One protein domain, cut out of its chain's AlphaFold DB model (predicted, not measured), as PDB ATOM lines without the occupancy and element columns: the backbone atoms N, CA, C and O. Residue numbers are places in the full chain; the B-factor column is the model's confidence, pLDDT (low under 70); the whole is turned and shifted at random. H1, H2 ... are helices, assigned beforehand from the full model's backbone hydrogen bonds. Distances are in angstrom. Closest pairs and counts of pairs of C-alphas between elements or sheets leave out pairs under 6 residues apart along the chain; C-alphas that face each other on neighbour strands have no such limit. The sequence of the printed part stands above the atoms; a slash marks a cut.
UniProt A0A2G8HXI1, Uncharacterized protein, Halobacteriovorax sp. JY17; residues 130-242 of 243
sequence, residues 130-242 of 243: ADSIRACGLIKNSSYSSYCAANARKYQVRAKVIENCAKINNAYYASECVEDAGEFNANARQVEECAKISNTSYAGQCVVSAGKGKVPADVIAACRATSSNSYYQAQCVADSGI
ATOM      1  N   ALA A 130       6.961   7.075 -17.655       92.56
ATOM      2  CA  ALA A 130       5.561   6.708 -17.472       92.56
ATOM      3  C   ALA A 130       5.415   5.192 -17.285       92.56
ATOM      4  O   ALA A 130       4.708   4.753 -16.376       92.56
ATOM      5  N   ASP A 131       6.136   4.396 -18.072       94.06
ATOM      6  CA  ASP A 131       6.159   2.936 -17.931       94.06
ATOM      7  C   ASP A 131       6.720   2.505 -16.579       94.06
ATOM      8  O   ASP A 131       6.130   1.661 -15.902       94.06
ATOM      9  N   SER A 132       7.821   3.119 -16.144       94.31
ATOM     10  CA  SER A 132       8.427   2.814 -14.849       94.31
ATOM     11  C   SER A 132       7.503   3.147 -13.676       94.31
ATOM     12  O   SER A 132       7.378   2.350 -12.745       94.31
ATOM     13  N   ILE A 133       6.795   4.280 -13.727       95.25
ATOM     14  CA  ILE A 133       5.807   4.636 -12.699       95.25
ATOM     15  C   ILE A 133       4.622   3.662 -12.706       95.25
ATOM     16  O   ILE A 133       4.176   3.248 -11.636       95.25
ATOM     17  N   ARG A 134       4.138   3.241 -13.884       95.88
ATOM     18  CA  ARG A 134       3.087   2.214 -13.986       95.88
ATOM     19  C   ARG A 134       3.538   0.882 -13.386       95.88
ATOM     20  O   ARG A 134       2.781   0.280 -12.629       95.88
ATOM     21  N   ALA A 135       4.772   0.460 -13.659       96.12
ATOM     22  CA  ALA A 135       5.342  -0.765 -13.105       96.12
ATOM     23  C   ALA A 135       5.458  -0.716 -11.571       96.12
ATOM     24  O   ALA A 135       5.185  -1.715 -10.907       96.12
ATOM     25  N   CYS A 136       5.767   0.446 -10.978       96.38
ATOM     26  CA  CYS A 136       5.764   0.606  -9.517       96.38
ATOM     27  C   CYS A 136       4.383   0.361  -8.886       96.38
ATOM     28  O   CYS A 136       4.302  -0.002  -7.712       96.38
ATOM     29  N   GLY A 137       3.296   0.516  -9.648       95.31
ATOM     30  CA  GLY A 137       1.935   0.174  -9.221       95.31
ATOM     31  C   GLY A 137       1.710  -1.322  -8.960       95.31
ATOM     32  O   GLY A 137       0.731  -1.679  -8.310       95.31
ATOM     33  N   LEU A 138       2.610  -2.200  -9.420       95.81
ATOM     34  CA  LEU A 138       2.540  -3.645  -9.170       95.81
ATOM     35  C   LEU A 138       2.944  -4.029  -7.735       95.81
ATOM     36  O   LEU A 138       2.624  -5.126  -7.276       95.81
ATOM     37  N   ILE A 139       3.633  -3.140  -7.009       94.69
ATOM     38  CA  ILE A 139       4.046  -3.377  -5.621       94.69
ATOM     39  C   ILE A 139       2.830  -3.228  -4.698       94.69
ATOM     40  O   ILE A 139       2.200  -2.173  -4.635       94.69
ATOM     41  N   LYS A 140       2.518  -4.290  -3.942       89.06
ATOM     42  CA  LYS A 140       1.320  -4.419  -3.090       89.06
ATOM     43  C   LYS A 140       1.400  -3.595  -1.794       89.06
ATOM     44  O   LYS A 140       1.342  -4.154  -0.704       89.06
ATOM     45  N   ASN A 141       1.576  -2.280  -1.902       94.56
ATOM     46  CA  ASN A 141       1.454  -1.288  -0.827       94.56
ATOM     47  C   ASN A 141       1.635   0.120  -1.424       94.56
ATOM     48  O   ASN A 141       2.621   0.364  -2.119       94.56
ATOM     49  N   SER A 142       0.738   1.063  -1.136       93.56
ATOM     50  CA  SER A 142       0.792   2.415  -1.717       93.56
ATOM     51  C   SER A 142       2.017   3.230  -1.282       93.56
ATOM     52  O   SER A 142       2.576   3.967  -2.098       93.56
ATOM     53  N   SER A 143       2.477   3.075  -0.038       96.19
ATOM     54  CA  SER A 143       3.678   3.747   0.470       96.19
ATOM     55  C   SER A 143       4.935   3.242  -0.240       96.19
ATOM     56  O   SER A 143       5.715   4.044  -0.748       96.19
ATOM     57  N   TYR A 144       5.099   1.920  -0.364       96.44
ATOM     58  CA  TYR A 144       6.250   1.327  -1.063       96.44
ATOM     59  C   TYR A 144       6.187   1.516  -2.584       96.44
ATOM     60  O   TYR A 144       7.219   1.686  -3.228       96.44
ATOM     61  N   SER A 145       4.989   1.568  -3.166       95.88
ATOM     62  CA  SER A 145       4.797   1.938  -4.573       95.88
ATOM     63  C   SER A 145       5.227   3.389  -4.839       95.88
ATOM     64  O   SER A 145       5.924   3.670  -5.817       95.88
ATOM     65  N   SER A 146       4.904   4.308  -3.925       96.44
ATOM     66  CA  SER A 146       5.352   5.708  -3.994       96.44
ATOM     67  C   SER A 146       6.869   5.834  -3.812       96.44
ATOM     68  O   SER A 146       7.511   6.616  -4.516       96.44
ATOM     69  N   TYR A 147       7.451   5.031  -2.916       96.56
ATOM     70  CA  TYR A 147       8.900   4.937  -2.724       96.56
ATOM     71  C   TYR A 147       9.609   4.426  -3.988       96.56
ATOM     72  O   TYR A 147      10.534   5.066  -4.489       96.56
ATOM     73  N   CYS A 148       9.093   3.349  -4.589       97.06
ATOM     74  CA  CYS A 148       9.533   2.846  -5.890       97.06
ATOM     75  C   CYS A 148       9.488   3.938  -6.961       97.06
ATOM     76  O   CYS A 148      10.465   4.131  -7.676       97.06
ATOM     77  N   ALA A 149       8.393   4.697  -7.053       96.44
ATOM     78  CA  ALA A 149       8.246   5.777  -8.026       96.44
ATOM     79  C   ALA A 149       9.302   6.884  -7.854       96.44
ATOM     80  O   ALA A 149       9.788   7.438  -8.845       96.44
ATOM     81  N   ALA A 150       9.663   7.217  -6.612       96.75
ATOM     82  CA  ALA A 150      10.728   8.173  -6.322       96.75
ATOM     83  C   ALA A 150      12.100   7.640  -6.770       96.75
ATOM     84  O   ALA A 150      12.824   8.338  -7.484       96.75
ATOM     85  N   ASN A 151      12.418   6.386  -6.443       96.38
ATOM     86  CA  ASN A 151      13.693   5.762  -6.809       96.38
ATOM     87  C   ASN A 151      13.813   5.482  -8.313       96.38
ATOM     88  O   ASN A 151      14.860   5.733  -8.907       96.38
ATOM     89  N   ALA A 152      12.722   5.082  -8.967       95.00
ATOM     90  CA  ALA A 152      12.664   4.905 -10.413       95.00
ATOM     91  C   ALA A 152      12.971   6.208 -11.167       95.00
ATOM     92  O   ALA A 152      13.674   6.177 -12.174       95.00
ATOM     93  N   ARG A 153      12.500   7.359 -10.660       94.69
ATOM     94  CA  ARG A 153      12.865   8.688 -11.188       94.69
ATOM     95  C   ARG A 153      14.329   9.018 -10.928       94.69
ATOM     96  O   ARG A 153      15.015   9.449 -11.849       94.69
ATOM     97  N   LYS A 154      14.786   8.821  -9.687       95.44
ATOM     98  CA  LYS A 154      16.141   9.170  -9.237       95.44
ATOM     99  C   LYS A 154      17.216   8.434 -10.037       95.44
ATOM    100  O   LYS A 154      18.158   9.066 -10.503       95.44
ATOM    101  N   TYR A 155      17.050   7.128 -10.222       94.75
ATOM    102  CA  TYR A 155      18.047   6.264 -10.859       94.75
ATOM    103  C   TYR A 155      17.698   5.864 -12.297       94.75
ATOM    104  O   TYR A 155      18.400   5.056 -12.897       94.75
ATOM    105  N   GLN A 156      16.613   6.402 -12.861       93.69
ATOM    106  CA  GLN A 156      16.130   6.050 -14.203       93.69
ATOM    107  C   GLN A 156      15.921   4.533 -14.385       93.69
ATOM    108  O   GLN A 156      16.257   3.943 -15.418       93.69
ATOM    109  N   VAL A 157      15.351   3.883 -13.365       94.12
ATOM    110  CA  VAL A 157      15.129   2.430 -13.358       94.12
ATOM    111  C   VAL A 157      14.055   2.073 -14.374       94.12
ATOM    112  O   VAL A 157      12.940   2.588 -14.320       94.12
ATOM    113  N   ARG A 158      14.371   1.182 -15.315       92.81
ATOM    114  CA  ARG A 158      13.449   0.790 -16.391       92.81
ATOM    115  C   ARG A 158      12.288  -0.052 -15.862       92.81
ATOM    116  O   ARG A 158      12.487  -0.906 -15.000       92.81
ATOM    117  N   ALA A 159      11.119   0.089 -16.487       94.56
ATOM    118  CA  ALA A 159       9.906  -0.658 -16.148       94.56
ATOM    119  C   ALA A 159      10.141  -2.166 -15.997       94.56
ATOM    120  O   ALA A 159       9.697  -2.759 -15.023       94.56
ATOM    121  N   LYS A 160      10.935  -2.782 -16.886       94.31
ATOM    122  CA  LYS A 160      11.187  -4.228 -16.826       94.31
ATOM    123  C   LYS A 160      11.954  -4.683 -15.580       94.31
ATOM    124  O   LYS A 160      11.728  -5.782 -15.088       94.31
ATOM    125  N   VAL A 161      12.853  -3.842 -15.067       95.19
ATOM    126  CA  VAL A 161      13.553  -4.099 -13.798       95.19
ATOM    127  C   VAL A 161      12.548  -4.052 -12.648       95.19
ATOM    128  O   VAL A 161      12.511  -4.961 -11.824       95.19
ATOM    129  N   ILE A 162      11.674  -3.044 -12.653       96.75
ATOM    130  CA  ILE A 162      10.636  -2.849 -11.633       96.75
ATOM    131  C   ILE A 162       9.625  -4.001 -11.644       96.75
ATOM    132  O   ILE A 162       9.307  -4.535 -10.588       96.75
ATOM    133  N   GLU A 163       9.176  -4.445 -12.822       96.25
ATOM    134  CA  GLU A 163       8.312  -5.624 -12.979       96.25
ATOM    135  C   GLU A 163       8.931  -6.881 -12.357       96.25
ATOM    136  O   GLU A 163       8.221  -7.692 -11.766       96.25
ATOM    137  N   ASN A 164      10.251  -7.051 -12.479       96.44
ATOM    138  CA  ASN A 164      10.952  -8.187 -11.890       96.44
ATOM    139  C   ASN A 164      11.116  -8.038 -10.372       96.44
ATOM    140  O   ASN A 164      10.858  -9.003  -9.658       96.44
ATOM    141  N   CYS A 165      11.438  -6.845  -9.862       96.31
ATOM    142  CA  CYS A 165      11.438  -6.581  -8.418       96.31
ATOM    143  C   CYS A 165      10.047  -6.773  -7.793       96.31
ATOM    144  O   CYS A 165       9.931  -7.300  -6.690       96.31
ATOM    145  N   ALA A 166       8.972  -6.428  -8.508       95.62
ATOM    146  CA  ALA A 166       7.597  -6.608  -8.042       95.62
ATOM    147  C   ALA A 166       7.182  -8.086  -7.885       95.62
ATOM    148  O   ALA A 166       6.174  -8.367  -7.237       95.62
ATOM    149  N   LYS A 167       7.954  -9.041  -8.433       94.88
ATOM    150  CA  LYS A 167       7.764 -10.482  -8.184       94.88
ATOM    151  C   LYS A 167       8.193 -10.894  -6.768       94.88
ATOM    152  O   LYS A 167       7.810 -11.970  -6.316       94.88
ATOM    153  N   ILE A 168       8.963 -10.063  -6.058       92.75
ATOM    154  CA  ILE A 168       9.332 -10.297  -4.659       92.75
ATOM    155  C   ILE A 168       8.079 -10.124  -3.792       92.75
ATOM    156  O   ILE A 168       7.451  -9.070  -3.773       92.75
ATOM    157  N   ASN A 169       7.711 -11.173  -3.050       88.75
ATOM    158  CA  ASN A 169       6.424 -11.255  -2.345       88.75
ATOM    159  C   ASN A 169       6.174 -10.133  -1.324       88.75
ATOM    160  O   ASN A 169       5.025  -9.790  -1.046       88.75
ATOM    161  N   ASN A 170       7.234  -9.588  -0.731       93.75
ATOM    162  CA  ASN A 170       7.147  -8.548   0.284       93.75
ATOM    163  C   ASN A 170       7.358  -7.169  -0.356       93.75
ATOM    164  O   ASN A 170       8.397  -6.915  -0.960       93.75
ATOM    165  N   ALA A 171       6.387  -6.274  -0.174       93.94
ATOM    166  CA  ALA A 171       6.382  -4.950  -0.789       93.94
ATOM    167  C   ALA A 171       7.559  -4.051  -0.362       93.94
ATOM    168  O   ALA A 171       8.031  -3.269  -1.184       93.94
ATOM    169  N   TYR A 172       8.053  -4.185   0.877       94.81
ATOM    170  CA  TYR A 172       9.243  -3.469   1.347       94.81
ATOM    171  C   TYR A 172      10.466  -3.881   0.522       94.81
ATOM    172  O   TYR A 172      11.033  -3.047  -0.182       94.81
ATOM    173  N   TYR A 173      10.777  -5.182   0.494       95.00
ATOM    174  CA  TYR A 173      11.912  -5.725  -0.262       95.00
ATOM    175  C   TYR A 173      11.766  -5.549  -1.779       95.00
ATOM    176  O   TYR A 173      12.758  -5.373  -2.475       95.00
ATOM    177  N   ALA A 174      10.541  -5.559  -2.311       95.56
ATOM    178  CA  ALA A 174      10.300  -5.235  -3.716       95.56
ATOM    179  C   ALA A 174      10.671  -3.777  -4.034       95.56
ATOM    180  O   ALA A 174      11.237  -3.505  -5.089       95.56
ATOM    181  N   SER A 175      10.372  -2.837  -3.131       96.00
ATOM    182  CA  SER A 175      10.735  -1.427  -3.311       96.00
ATOM    183  C   SER A 175      12.223  -1.152  -3.074       96.00
ATOM    184  O   SER A 175      12.805  -0.359  -3.809       96.00
ATOM    185  N   GLU A 176      12.841  -1.858  -2.124       96.25
ATOM    186  CA  GLU A 176      14.287  -1.830  -1.863       96.25
ATOM    187  C   GLU A 176      15.065  -2.405  -3.058       96.25
ATOM    188  O   GLU A 176      15.987  -1.779  -3.560       96.25
ATOM    189  N   CYS A 177      14.589  -3.507  -3.649       96.94
ATOM    190  CA  CYS A 177      15.134  -4.065  -4.891       96.94
ATOM    191  C   CYS A 177      15.184  -3.043  -6.035       96.94
ATOM    192  O   CYS A 177      16.136  -3.040  -6.812       96.94
ATOM    193  N   VAL A 178      14.174  -2.171  -6.167       97.19
ATOM    194  CA  VAL A 178      14.157  -1.127  -7.209       97.19
ATOM    195  C   VAL A 178      15.212  -0.060  -6.940       97.19
ATOM    196  O   VAL A 178      15.847   0.414  -7.881       97.19
ATOM    197  N   GLU A 179      15.395   0.314  -5.675       97.31
ATOM    198  CA  GLU A 179      16.459   1.222  -5.249       97.31
ATOM    199  C   GLU A 179      17.836   0.629  -5.544       97.31
ATOM    200  O   GLU A 179      18.591   1.228  -6.310       97.31
ATOM    201  N   ASP A 180      18.105  -0.578  -5.044       96.62
ATOM    202  CA  ASP A 180      19.369  -1.292  -5.220       96.62
ATOM    203  C   ASP A 180      19.690  -1.525  -6.700       96.62
ATOM    204  O   ASP A 180      20.811  -1.300  -7.161       96.62
ATOM    205  N   ALA A 181      18.696  -1.953  -7.484       95.38
ATOM    206  CA  ALA A 181      18.881  -2.171  -8.912       95.38
ATOM    207  C   ALA A 181      19.211  -0.868  -9.650       95.38
ATOM    208  O   ALA A 181      20.005  -0.883 -10.591       95.38
ATOM    209  N   GLY A 182      18.619   0.252  -9.231       93.75
ATOM    210  CA  GLY A 182      18.927   1.571  -9.768       93.75
ATOM    211  C   GLY A 182      20.320   2.053  -9.382       93.75
ATOM    212  O   GLY A 182      21.094   2.449 -10.251       93.75
ATOM    213  N   GLU A 183      20.654   1.973  -8.097       95.56
ATOM    214  CA  GLU A 183      21.931   2.430  -7.550       95.56
ATOM    215  C   GLU A 183      23.117   1.660  -8.140       95.56
ATOM    216  O   GLU A 183      24.105   2.260  -8.566       95.56
ATOM    217  N   PHE A 184      23.004   0.333  -8.245       94.50
ATOM    218  CA  PHE A 184      24.081  -0.525  -8.752       94.50
ATOM    219  C   PHE A 184      23.966  -0.836 -10.248       94.50
ATOM    220  O   PHE A 184      24.783  -1.587 -10.799       94.50
ATOM    221  N   ASN A 185      22.992  -0.230 -10.935       91.25
ATOM    222  CA  ASN A 185      22.714  -0.431 -12.355       91.25
ATOM    223  C   ASN A 185      22.606  -1.931 -12.705       91.25
ATOM    224  O   ASN A 185      23.292  -2.433 -13.607       91.25
ATOM    225  N   ALA A 186      21.795  -2.654 -11.927       92.56
ATOM    226  CA  ALA A 186      21.446  -4.043 -12.186       92.56
ATOM    227  C   ALA A 186      20.415  -4.107 -13.320       92.56
ATOM    228  O   ALA A 186      19.401  -3.404 -13.328       92.56
ATOM    229  N   ASN A 187      20.669  -4.954 -14.313       91.75
ATOM    230  CA  ASN A 187      19.794  -5.092 -15.467       91.75
ATOM    231  C   ASN A 187      18.611  -6.033 -15.182       91.75
ATOM    232  O   ASN A 187      18.606  -6.816 -14.233       91.75
ATOM    233  N   ALA A 188      17.603  -5.993 -16.056       93.38
ATOM    234  CA  ALA A 188      16.366  -6.743 -15.858       93.38
ATOM    235  C   ALA A 188      16.570  -8.262 -15.746       93.38
ATOM    236  O   ALA A 188      15.852  -8.890 -14.973       93.38
ATOM    237  N   ARG A 189      17.536  -8.845 -16.472       93.88
ATOM    238  CA  ARG A 189      17.814 -10.291 -16.418       93.88
ATOM    239  C   ARG A 189      18.464 -10.687 -15.093       93.88
ATOM    240  O   ARG A 189      18.113 -11.717 -14.535       93.88
ATOM    241  N   GLN A 190      19.361  -9.853 -14.564       94.50
ATOM    242  CA  GLN A 190      19.963 -10.083 -13.246       94.50
ATOM    243  C   GLN A 190      18.893 -10.077 -12.149       94.50
ATOM    244  O   GLN A 190      18.798 -11.016 -11.363       94.50
ATOM    245  N   VAL A 191      18.036  -9.051 -12.151       96.19
ATOM    246  CA  VAL A 191      16.940  -8.929 -11.181       96.19
ATOM    247  C   VAL A 191      15.930 -10.064 -11.327       96.19
ATOM    248  O   VAL A 191      15.434 -10.566 -10.324       96.19
ATOM    249  N   GLU A 192      15.650 -10.518 -12.550       96.19
ATOM    250  CA  GLU A 192      14.771 -11.665 -12.783       96.19
ATOM    251  C   GLU A 192      15.281 -12.947 -12.127       96.19
ATOM    252  O   GLU A 192      14.488 -13.659 -11.515       96.19
ATOM    253  N   GLU A 193      16.573 -13.253 -12.244       95.94
ATOM    254  CA  GLU A 193      17.138 -14.454 -11.625       95.94
ATOM    255  C   GLU A 193      17.240 -14.317 -10.103       95.94
ATOM    256  O   GLU A 193      16.861 -15.246  -9.385       95.94
ATOM    257  N   CYS A 194      17.645 -13.148  -9.594       95.75
ATOM    258  CA  CYS A 194      17.687 -12.887  -8.153       95.75
ATOM    259  C   CYS A 194      16.297 -12.941  -7.502       95.75
ATOM    260  O   CYS A 194      16.150 -13.487  -6.410       95.75
ATOM    261  N   ALA A 195      15.252 -12.455  -8.180       95.06
ATOM    262  CA  ALA A 195      13.876 -12.499  -7.680       95.06
ATOM    263  C   ALA A 195      13.322 -13.931  -7.538       95.06
ATOM    264  O   ALA A 195      12.300 -14.126  -6.882       95.06
ATOM    265  N   LYS A 196      13.980 -14.942  -8.126       95.19
ATOM    266  CA  LYS A 196      13.619 -16.359  -7.954       95.19
ATOM    267  C   LYS A 196      14.220 -16.987  -6.690       95.19
ATOM    268  O   LYS A 196      13.950 -18.158  -6.429       95.19
ATOM    269  N   ILE A 197      15.043 -16.262  -5.928       94.19
ATOM    270  CA  ILE A 197      15.519 -16.705  -4.614       94.19
ATOM    271  C   ILE A 197      14.348 -16.621  -3.629       94.19
ATOM    272  O   ILE A 197      13.748 -15.565  -3.447       94.19
ATOM    273  N   SER A 198      14.014 -17.745  -2.990       91.75
ATOM    274  CA  SER A 198      12.799 -17.885  -2.173       91.75
ATOM    275  C   SER A 198      12.720 -16.902  -1.000       91.75
ATOM    276  O   SER A 198      11.633 -16.460  -0.629       91.75
ATOM    277  N   ASN A 199      13.860 -16.570  -0.390       94.50
ATOM    278  CA  ASN A 199      13.928 -15.595   0.691       94.50
ATOM    279  C   ASN A 199      14.092 -14.174   0.131       94.50
ATOM    280  O   ASN A 199      15.075 -13.873  -0.543       94.50
ATOM    281  N   THR A 200      13.160 -13.284   0.473       92.44
ATOM    282  CA  THR A 200      13.093 -11.921  -0.074       92.44
ATOM    283  C   THR A 200      14.275 -11.033   0.318       92.44
ATOM    284  O   THR A 200      14.657 -10.173  -0.468       92.44
ATOM    285  N   SER A 201      14.880 -11.245   1.491       93.31
ATOM    286  CA  SER A 201      16.061 -10.483   1.920       93.31
ATOM    287  C   SER A 201      17.302 -10.900   1.127       93.31
ATOM    288  O   SER A 201      18.019 -10.048   0.606       93.31
ATOM    289  N   TYR A 202      17.512 -12.208   0.944       94.94
ATOM    290  CA  TYR A 202      18.619 -12.715   0.123       94.94
ATOM    291  C   TYR A 202      18.431 -12.419  -1.370       94.94
ATOM    292  O   TYR A 202      19.415 -12.209  -2.075       94.94
ATOM    293  N   ALA A 203      17.187 -12.332  -1.853       93.88
ATOM    294  CA  ALA A 203      16.895 -11.850  -3.201       93.88
ATOM    295  C   ALA A 203      17.372 -10.399  -3.404       93.88
ATOM    296  O   ALA A 203      18.016 -10.115  -4.412       93.88
ATOM    297  N   GLY A 204      17.132  -9.505  -2.434       92.56
ATOM    298  CA  GLY A 204      17.659  -8.132  -2.454       92.56
ATOM    299  C   GLY A 204      19.191  -8.092  -2.441       92.56
ATOM    300  O   GLY A 204      19.808  -7.487  -3.316       92.56
ATOM    301  N   GLN A 205      19.826  -8.852  -1.540       94.38
ATOM    302  CA  GLN A 205      21.293  -8.963  -1.490       94.38
ATOM    303  C   GLN A 205      21.891  -9.483  -2.806       94.38
ATOM    304  O   GLN A 205      22.927  -8.991  -3.253       94.38
ATOM    305  N   CYS A 206      21.224 -10.438  -3.461       96.06
ATOM    306  CA  CYS A 206      21.615 -10.917  -4.784       96.06
ATOM    307  C   CYS A 206      21.601  -9.788  -5.822       96.06
ATOM    308  O   CYS A 206      22.554  -9.676  -6.590       96.06
ATOM    309  N   VAL A 207      20.573  -8.928  -5.832       96.50
ATOM    310  CA  VAL A 207      20.481  -7.787  -6.764       96.50
ATOM    311  C   VAL A 207      21.638  -6.811  -6.558       96.50
ATOM    312  O   VAL A 207      22.277  -6.413  -7.534       96.50
ATOM    313  N   VAL A 208      21.956  -6.488  -5.301       95.50
ATOM    314  CA  VAL A 208      23.097  -5.629  -4.943       95.50
ATOM    315  C   VAL A 208      24.407  -6.219  -5.464       95.50
ATOM    316  O   VAL A 208      25.149  -5.548  -6.185       95.50
ATOM    317  N   SER A 209      24.685  -7.482  -5.135       95.00
ATOM    318  CA  SER A 209      25.915  -8.173  -5.539       95.00
ATOM    319  C   SER A 209      26.028  -8.312  -7.059       95.00
ATOM    320  O   SER A 209      27.079  -8.022  -7.630       95.00
ATOM    321  N   ALA A 210      24.935  -8.673  -7.735       94.12
ATOM    322  CA  ALA A 210      24.887  -8.798  -9.187       94.12
ATOM    323  C   ALA A 210      25.126  -7.459  -9.901       94.12
ATOM    324  O   ALA A 210      25.853  -7.404 -10.896       94.12
ATOM    325  N   GLY A 211      24.532  -6.373  -9.398       91.12
ATOM    326  CA  GLY A 211      24.719  -5.028  -9.937       91.12
ATOM    327  C   GLY A 211      26.151  -4.519  -9.756       91.12
ATOM    328  O   GLY A 211      26.759  -4.058 -10.731       91.12
ATOM    329  N   LYS A 212      26.701  -4.656  -8.537       92.50
ATOM    330  CA  LYS A 212      28.067  -4.234  -8.177       92.50
ATOM    331  C   LYS A 212      29.132  -5.005  -8.951       92.50
ATOM    332  O   LYS A 212      29.972  -4.383  -9.590       92.50
ATOM    333  N   GLY A 213      29.063  -6.336  -8.933       89.56
ATOM    334  CA  GLY A 213      30.040  -7.217  -9.577       89.56
ATOM    335  C   GLY A 213      29.798  -7.457 -11.068       89.56
ATOM    336  O   GLY A 213      30.494  -8.261 -11.674       89.56
ATOM    337  N   LYS A 214      28.775  -6.822 -11.662       89.75
ATOM    338  CA  LYS A 214      28.349  -7.042 -13.059       89.75
ATOM    339  C   LYS A 214      28.175  -8.524 -13.414       89.75
ATOM    340  O   LYS A 214      28.413  -8.932 -14.549       89.75
ATOM    341  N   VAL A 215      27.686  -9.307 -12.452       91.62
ATOM    342  CA  VAL A 215      27.554 -10.762 -12.574       91.62
ATOM    343  C   VAL A 215      26.503 -11.105 -13.639       91.62
ATOM    344  O   VAL A 215      25.349 -10.682 -13.503       91.62
ATOM    345  N   PRO A 216      26.851 -11.853 -14.700       91.38
ATOM    346  CA  PRO A 216      25.904 -12.240 -15.742       91.38
ATOM    347  C   PRO A 216      24.718 -13.061 -15.207       91.38
ATOM    348  O   PRO A 216      24.836 -13.803 -14.233       91.38
ATOM    349  N   ALA A 217      23.548 -12.942 -15.842       91.81
ATOM    350  CA  ALA A 217      22.322 -13.595 -15.364       91.81
ATOM    351  C   ALA A 217      22.398 -15.133 -15.391       91.81
ATOM    352  O   ALA A 217      21.846 -15.798 -14.520       91.81
ATOM    353  N   ASP A 218      23.114 -15.704 -16.354       91.94
ATOM    354  CA  ASP A 218      23.417 -17.135 -16.448       91.94
ATOM    355  C   ASP A 218      24.257 -17.631 -15.261       91.94
ATOM    356  O   ASP A 218      23.975 -18.700 -14.717       91.94
ATOM    357  N   VAL A 219      25.206 -16.821 -14.785       93.50
ATOM    358  CA  VAL A 219      25.987 -17.123 -13.574       93.50
ATOM    359  C   VAL A 219      25.096 -17.082 -12.328       93.50
ATOM    360  O   VAL A 219      25.160 -17.984 -11.495       93.50
ATOM    361  N   ILE A 220      24.187 -16.105 -12.224       95.00
ATOM    362  CA  ILE A 220      23.208 -16.034 -11.121       95.00
ATOM    363  C   ILE A 220      22.296 -17.268 -11.126       95.00
ATOM    364  O   ILE A 220      22.052 -17.875 -10.080       95.00
ATOM    365  N   ALA A 221      21.818 -17.676 -12.304       95.56
ATOM    366  CA  ALA A 221      21.002 -18.872 -12.455       95.56
ATOM    367  C   ALA A 221      21.757 -20.141 -12.020       95.56
ATOM    368  O   ALA A 221      21.170 -20.986 -11.339       95.56
ATOM    369  N   ALA A 222      23.049 -20.247 -12.352       95.12
ATOM    370  CA  ALA A 222      23.911 -21.334 -11.895       95.12
ATOM    371  C   ALA A 222      24.085 -21.317 -10.366       95.12
ATOM    372  O   ALA A 222      23.850 -22.336  -9.723       95.12
ATOM    373  N   CYS A 223      24.380 -20.160  -9.765       94.31
ATOM    374  CA  CYS A 223      24.483 -20.000  -8.309       94.31
ATOM    375  C   CYS A 223      23.193 -20.354  -7.563       94.31
ATOM    376  O   CYS A 223      23.221 -20.873  -6.452       94.31
ATOM    377  N   ARG A 224      22.032 -20.112  -8.168       94.31
ATOM    378  CA  ARG A 224      20.758 -20.546  -7.592       94.31
ATOM    379  C   ARG A 224      20.597 -22.070  -7.623       94.31
ATOM    380  O   ARG A 224      19.948 -22.631  -6.747       94.31
ATOM    381  N   ALA A 225      21.171 -22.738  -8.620       93.38
ATOM    382  CA  ALA A 225      21.094 -24.188  -8.777       93.38
ATOM    383  C   ALA A 225      22.085 -24.960  -7.884       93.38
ATOM    384  O   ALA A 225      21.887 -26.153  -7.667       93.38
ATOM    385  N   THR A 226      23.127 -24.313  -7.345       90.62
ATOM    386  CA  THR A 226      24.156 -24.980  -6.521       90.62
ATOM    387  C   THR A 226      23.673 -25.366  -5.122       90.62
ATOM    388  O   THR A 226      24.248 -26.257  -4.502       90.62
ATOM    389  N   SER A 227      22.627 -24.719  -4.603       89.69
ATOM    390  CA  SER A 227      22.095 -24.989  -3.266       89.69
ATOM    391  C   SER A 227      20.597 -24.722  -3.197       89.69
ATOM    392  O   SER A 227      20.080 -23.868  -3.907       89.69
ATOM    393  N   SER A 228      19.894 -25.404  -2.292       90.62
ATOM    394  CA  SER A 228      18.512 -25.076  -1.921       90.62
ATOM    395  C   SER A 228      18.421 -23.958  -0.873       90.62
ATOM    396  O   SER A 228      17.338 -23.426  -0.633       90.62
ATOM    397  N   ASN A 229      19.539 -23.593  -0.236       94.94
ATOM    398  CA  ASN A 229      19.582 -22.564   0.795       94.94
ATOM    399  C   ASN A 229      19.838 -21.183   0.175       94.94
ATOM    400  O   ASN A 229      20.900 -20.936  -0.398       94.94
ATOM    401  N   SER A 230      18.884 -20.264   0.348       94.19
ATOM    402  CA  SER A 230      18.943 -18.904  -0.199       94.19
ATOM    403  C   SER A 230      20.169 -18.092   0.225       94.19
ATOM    404  O   SER A 230      20.621 -17.257  -0.553       94.19
ATOM    405  N   TYR A 231      20.737 -18.352   1.407       94.69
ATOM    406  CA  TYR A 231      21.978 -17.707   1.840       94.69
ATOM    407  C   TYR A 231      23.152 -18.089   0.929       94.69
ATOM    408  O   TYR A 231      23.825 -17.213   0.394       94.69
ATOM    409  N   TYR A 232      23.363 -19.389   0.683       95.12
ATOM    410  CA  TYR A 232      24.456 -19.856  -0.178       95.12
ATOM    411  C   TYR A 232      24.250 -19.468  -1.645       95.12
ATOM    412  O   TYR A 232      25.223 -19.184  -2.339       95.12
ATOM    413  N   GLN A 233      22.997 -19.393  -2.101       94.44
ATOM    414  CA  GLN A 233      22.673 -18.880  -3.436       94.44
ATOM    415  C   GLN A 233      23.130 -17.420  -3.594       94.44
ATOM    416  O   GLN A 233      23.812 -17.097  -4.565       94.44
ATOM    417  N   ALA A 234      22.802 -16.546  -2.634       93.50
ATOM    418  CA  ALA A 234      23.207 -15.139  -2.665       93.50
ATOM    419  C   ALA A 234      24.723 -14.958  -2.468       93.50
ATOM    420  O   ALA A 234      25.332 -14.140  -3.157       93.50
ATOM    421  N   GLN A 235      25.342 -15.754  -1.588       94.75
ATOM    422  CA  GLN A 235      26.790 -15.724  -1.364       94.75
ATOM    423  C   GLN A 235      27.567 -16.118  -2.625       94.75
ATOM    424  O   GLN A 235      28.506 -15.426  -2.995       94.75
ATOM    425  N   CYS A 236      27.126 -17.153  -3.345       95.75
ATOM    426  CA  CYS A 236      27.740 -17.550  -4.614       95.75
ATOM    427  C   CYS A 236      27.754 -16.402  -5.638       95.75
ATOM    428  O   CYS A 236      28.751 -16.195  -6.332       95.75
ATOM    429  N   VAL A 237      26.669 -15.620  -5.715       94.88
ATOM    430  CA  VAL A 237      26.598 -14.442  -6.598       94.88
ATOM    431  C   VAL A 237      27.560 -13.352  -6.132       94.88
ATOM    432  O   VAL A 237      28.222 -12.741  -6.966       94.88
ATOM    433  N   ALA A 238      27.656 -13.119  -4.819       93.81
ATOM    434  CA  ALA A 238      28.611 -12.170  -4.254       93.81
ATOM    435  C   ALA A 238      30.054 -12.555  -4.601       93.81
ATOM    436  O   ALA A 238      30.779 -11.727  -5.142       93.81
ATOM    437  N   ASP A 239      30.430 -13.816  -4.386       93.44
ATOM    438  CA  ASP A 239      31.778 -14.327  -4.652       93.44
ATOM    439  C   ASP A 239      32.124 -14.279  -6.151       93.44
ATOM    440  O   ASP A 239      33.258 -13.983  -6.528       93.44
ATOM    441  N   SER A 240      31.131 -14.493  -7.023       90.44
ATOM    442  CA  SER A 240      31.293 -14.408  -8.482       90.44
ATOM    443  C   SER A 240      31.570 -12.985  -8.987       90.44
ATOM    444  O   SER A 240      32.022 -12.817 -10.115       90.44
ATOM    445  N   GLY A 241      31.275 -11.962  -8.181       79.69
ATOM    446  CA  GLY A 241      31.446 -10.552  -8.531       79.69
ATOM    447  C   GLY A 241      32.770  -9.920  -8.089       79.69
ATOM    448  O   GLY A 241      32.966  -8.736  -8.351       79.69
ATOM    449  N   ILE A 242      33.650 -10.659  -7.402       75.25
ATOM    450  CA  ILE A 242      34.934 -10.166  -6.850       75.25
ATOM    451  C   ILE A 242      36.112 -10.487  -7.804       75.25
ATOM    452  O   ILE A 242      37.226 -10.751  -7.357       75.25
TER     453      ILE A 242
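This is residues 130 to 242 of the 243 residues of an uncharacterized protein of Halobacteriovorax sp. JY17 (UniProt A0A2G8HXI1). The chain is wound in four stacked turns, a short straight solenoid in which each turn is a shorter helix followed by a longer one. The shorter helices H1, H3, H5 and H7 stand side by side in one layer, and the longer ones H2, H4, H6 and H8 stand side by side in a second layer packed on the first. The printed part has 113 residues with eight named helices, H1 to H8 in order along the chain, and no named strand; the class is all helix. The whole is compact, with a radius of gyration of the C-alphas of 12.8 A, and elongated, spanning 37 by 22 by 15 A.

H1, residues 130 to 136, begins at C-alpha 130 at (5.561, 6.708, -17.472). H2, residues 142 to 155, is the longest helix by residues and measures 19.9 A from first to last C-alpha. H3 is residues 159 to 165, and H4, residues 171 to 183, measures 18.5 A. H5 is residues 188 to 194, and H6, residues 200 to 212, measures 18.7 A and begins at C-alpha 200 at (13.093, -11.921, -0.074). H7, residues 217 to 225, measures 12.5 A. H8, residues 230 to 240, measures 15.5 A and ends at C-alpha 240 at (31.293, -14.408, -8.482).

H1 touches H2 at a steep tilt of 46 degrees, opposite ways, with the C-alphas of Cys 136 and Ser 145 closest at 5.2 A. H1 touches H3 the same way at a shallow tilt of 7 degrees, closest at the C-alphas of Ser 132 and Ala 159, 4.0 A. H2 touches H4 the same way at a shallow tilt of 4 degrees, closest at the C-alphas of Tyr 155 and Gly 182, 4.9 A. H2 and H3 are near each other, their closest C-alphas 8.1 A apart. H3 touches H5 at 3 degrees, the C-alphas of Val 161 and Ala 188 closest at 4.4 A. H4 touches H6 at 5 degrees, the C-alphas of Cys 177 and Gly 204 closest at 5.4 A. H7 and H8 form a helical hairpin at a steep tilt of 41 degrees, the C-alphas of Arg 224 and Gln 233 closest at 4.9 A. Among the pairs that are apart are H1 and H8. In each of the eight helices every O i to N i+4 pair is within hydrogen-bond range.

The two C-alphas farthest apart are those of Ala 130 and Ser 227, at 38.5 A. The printed part has no cut, and the seven links between helices are tight. The mean pLDDT of the printed part is 94.1, and no printed residue is under 70.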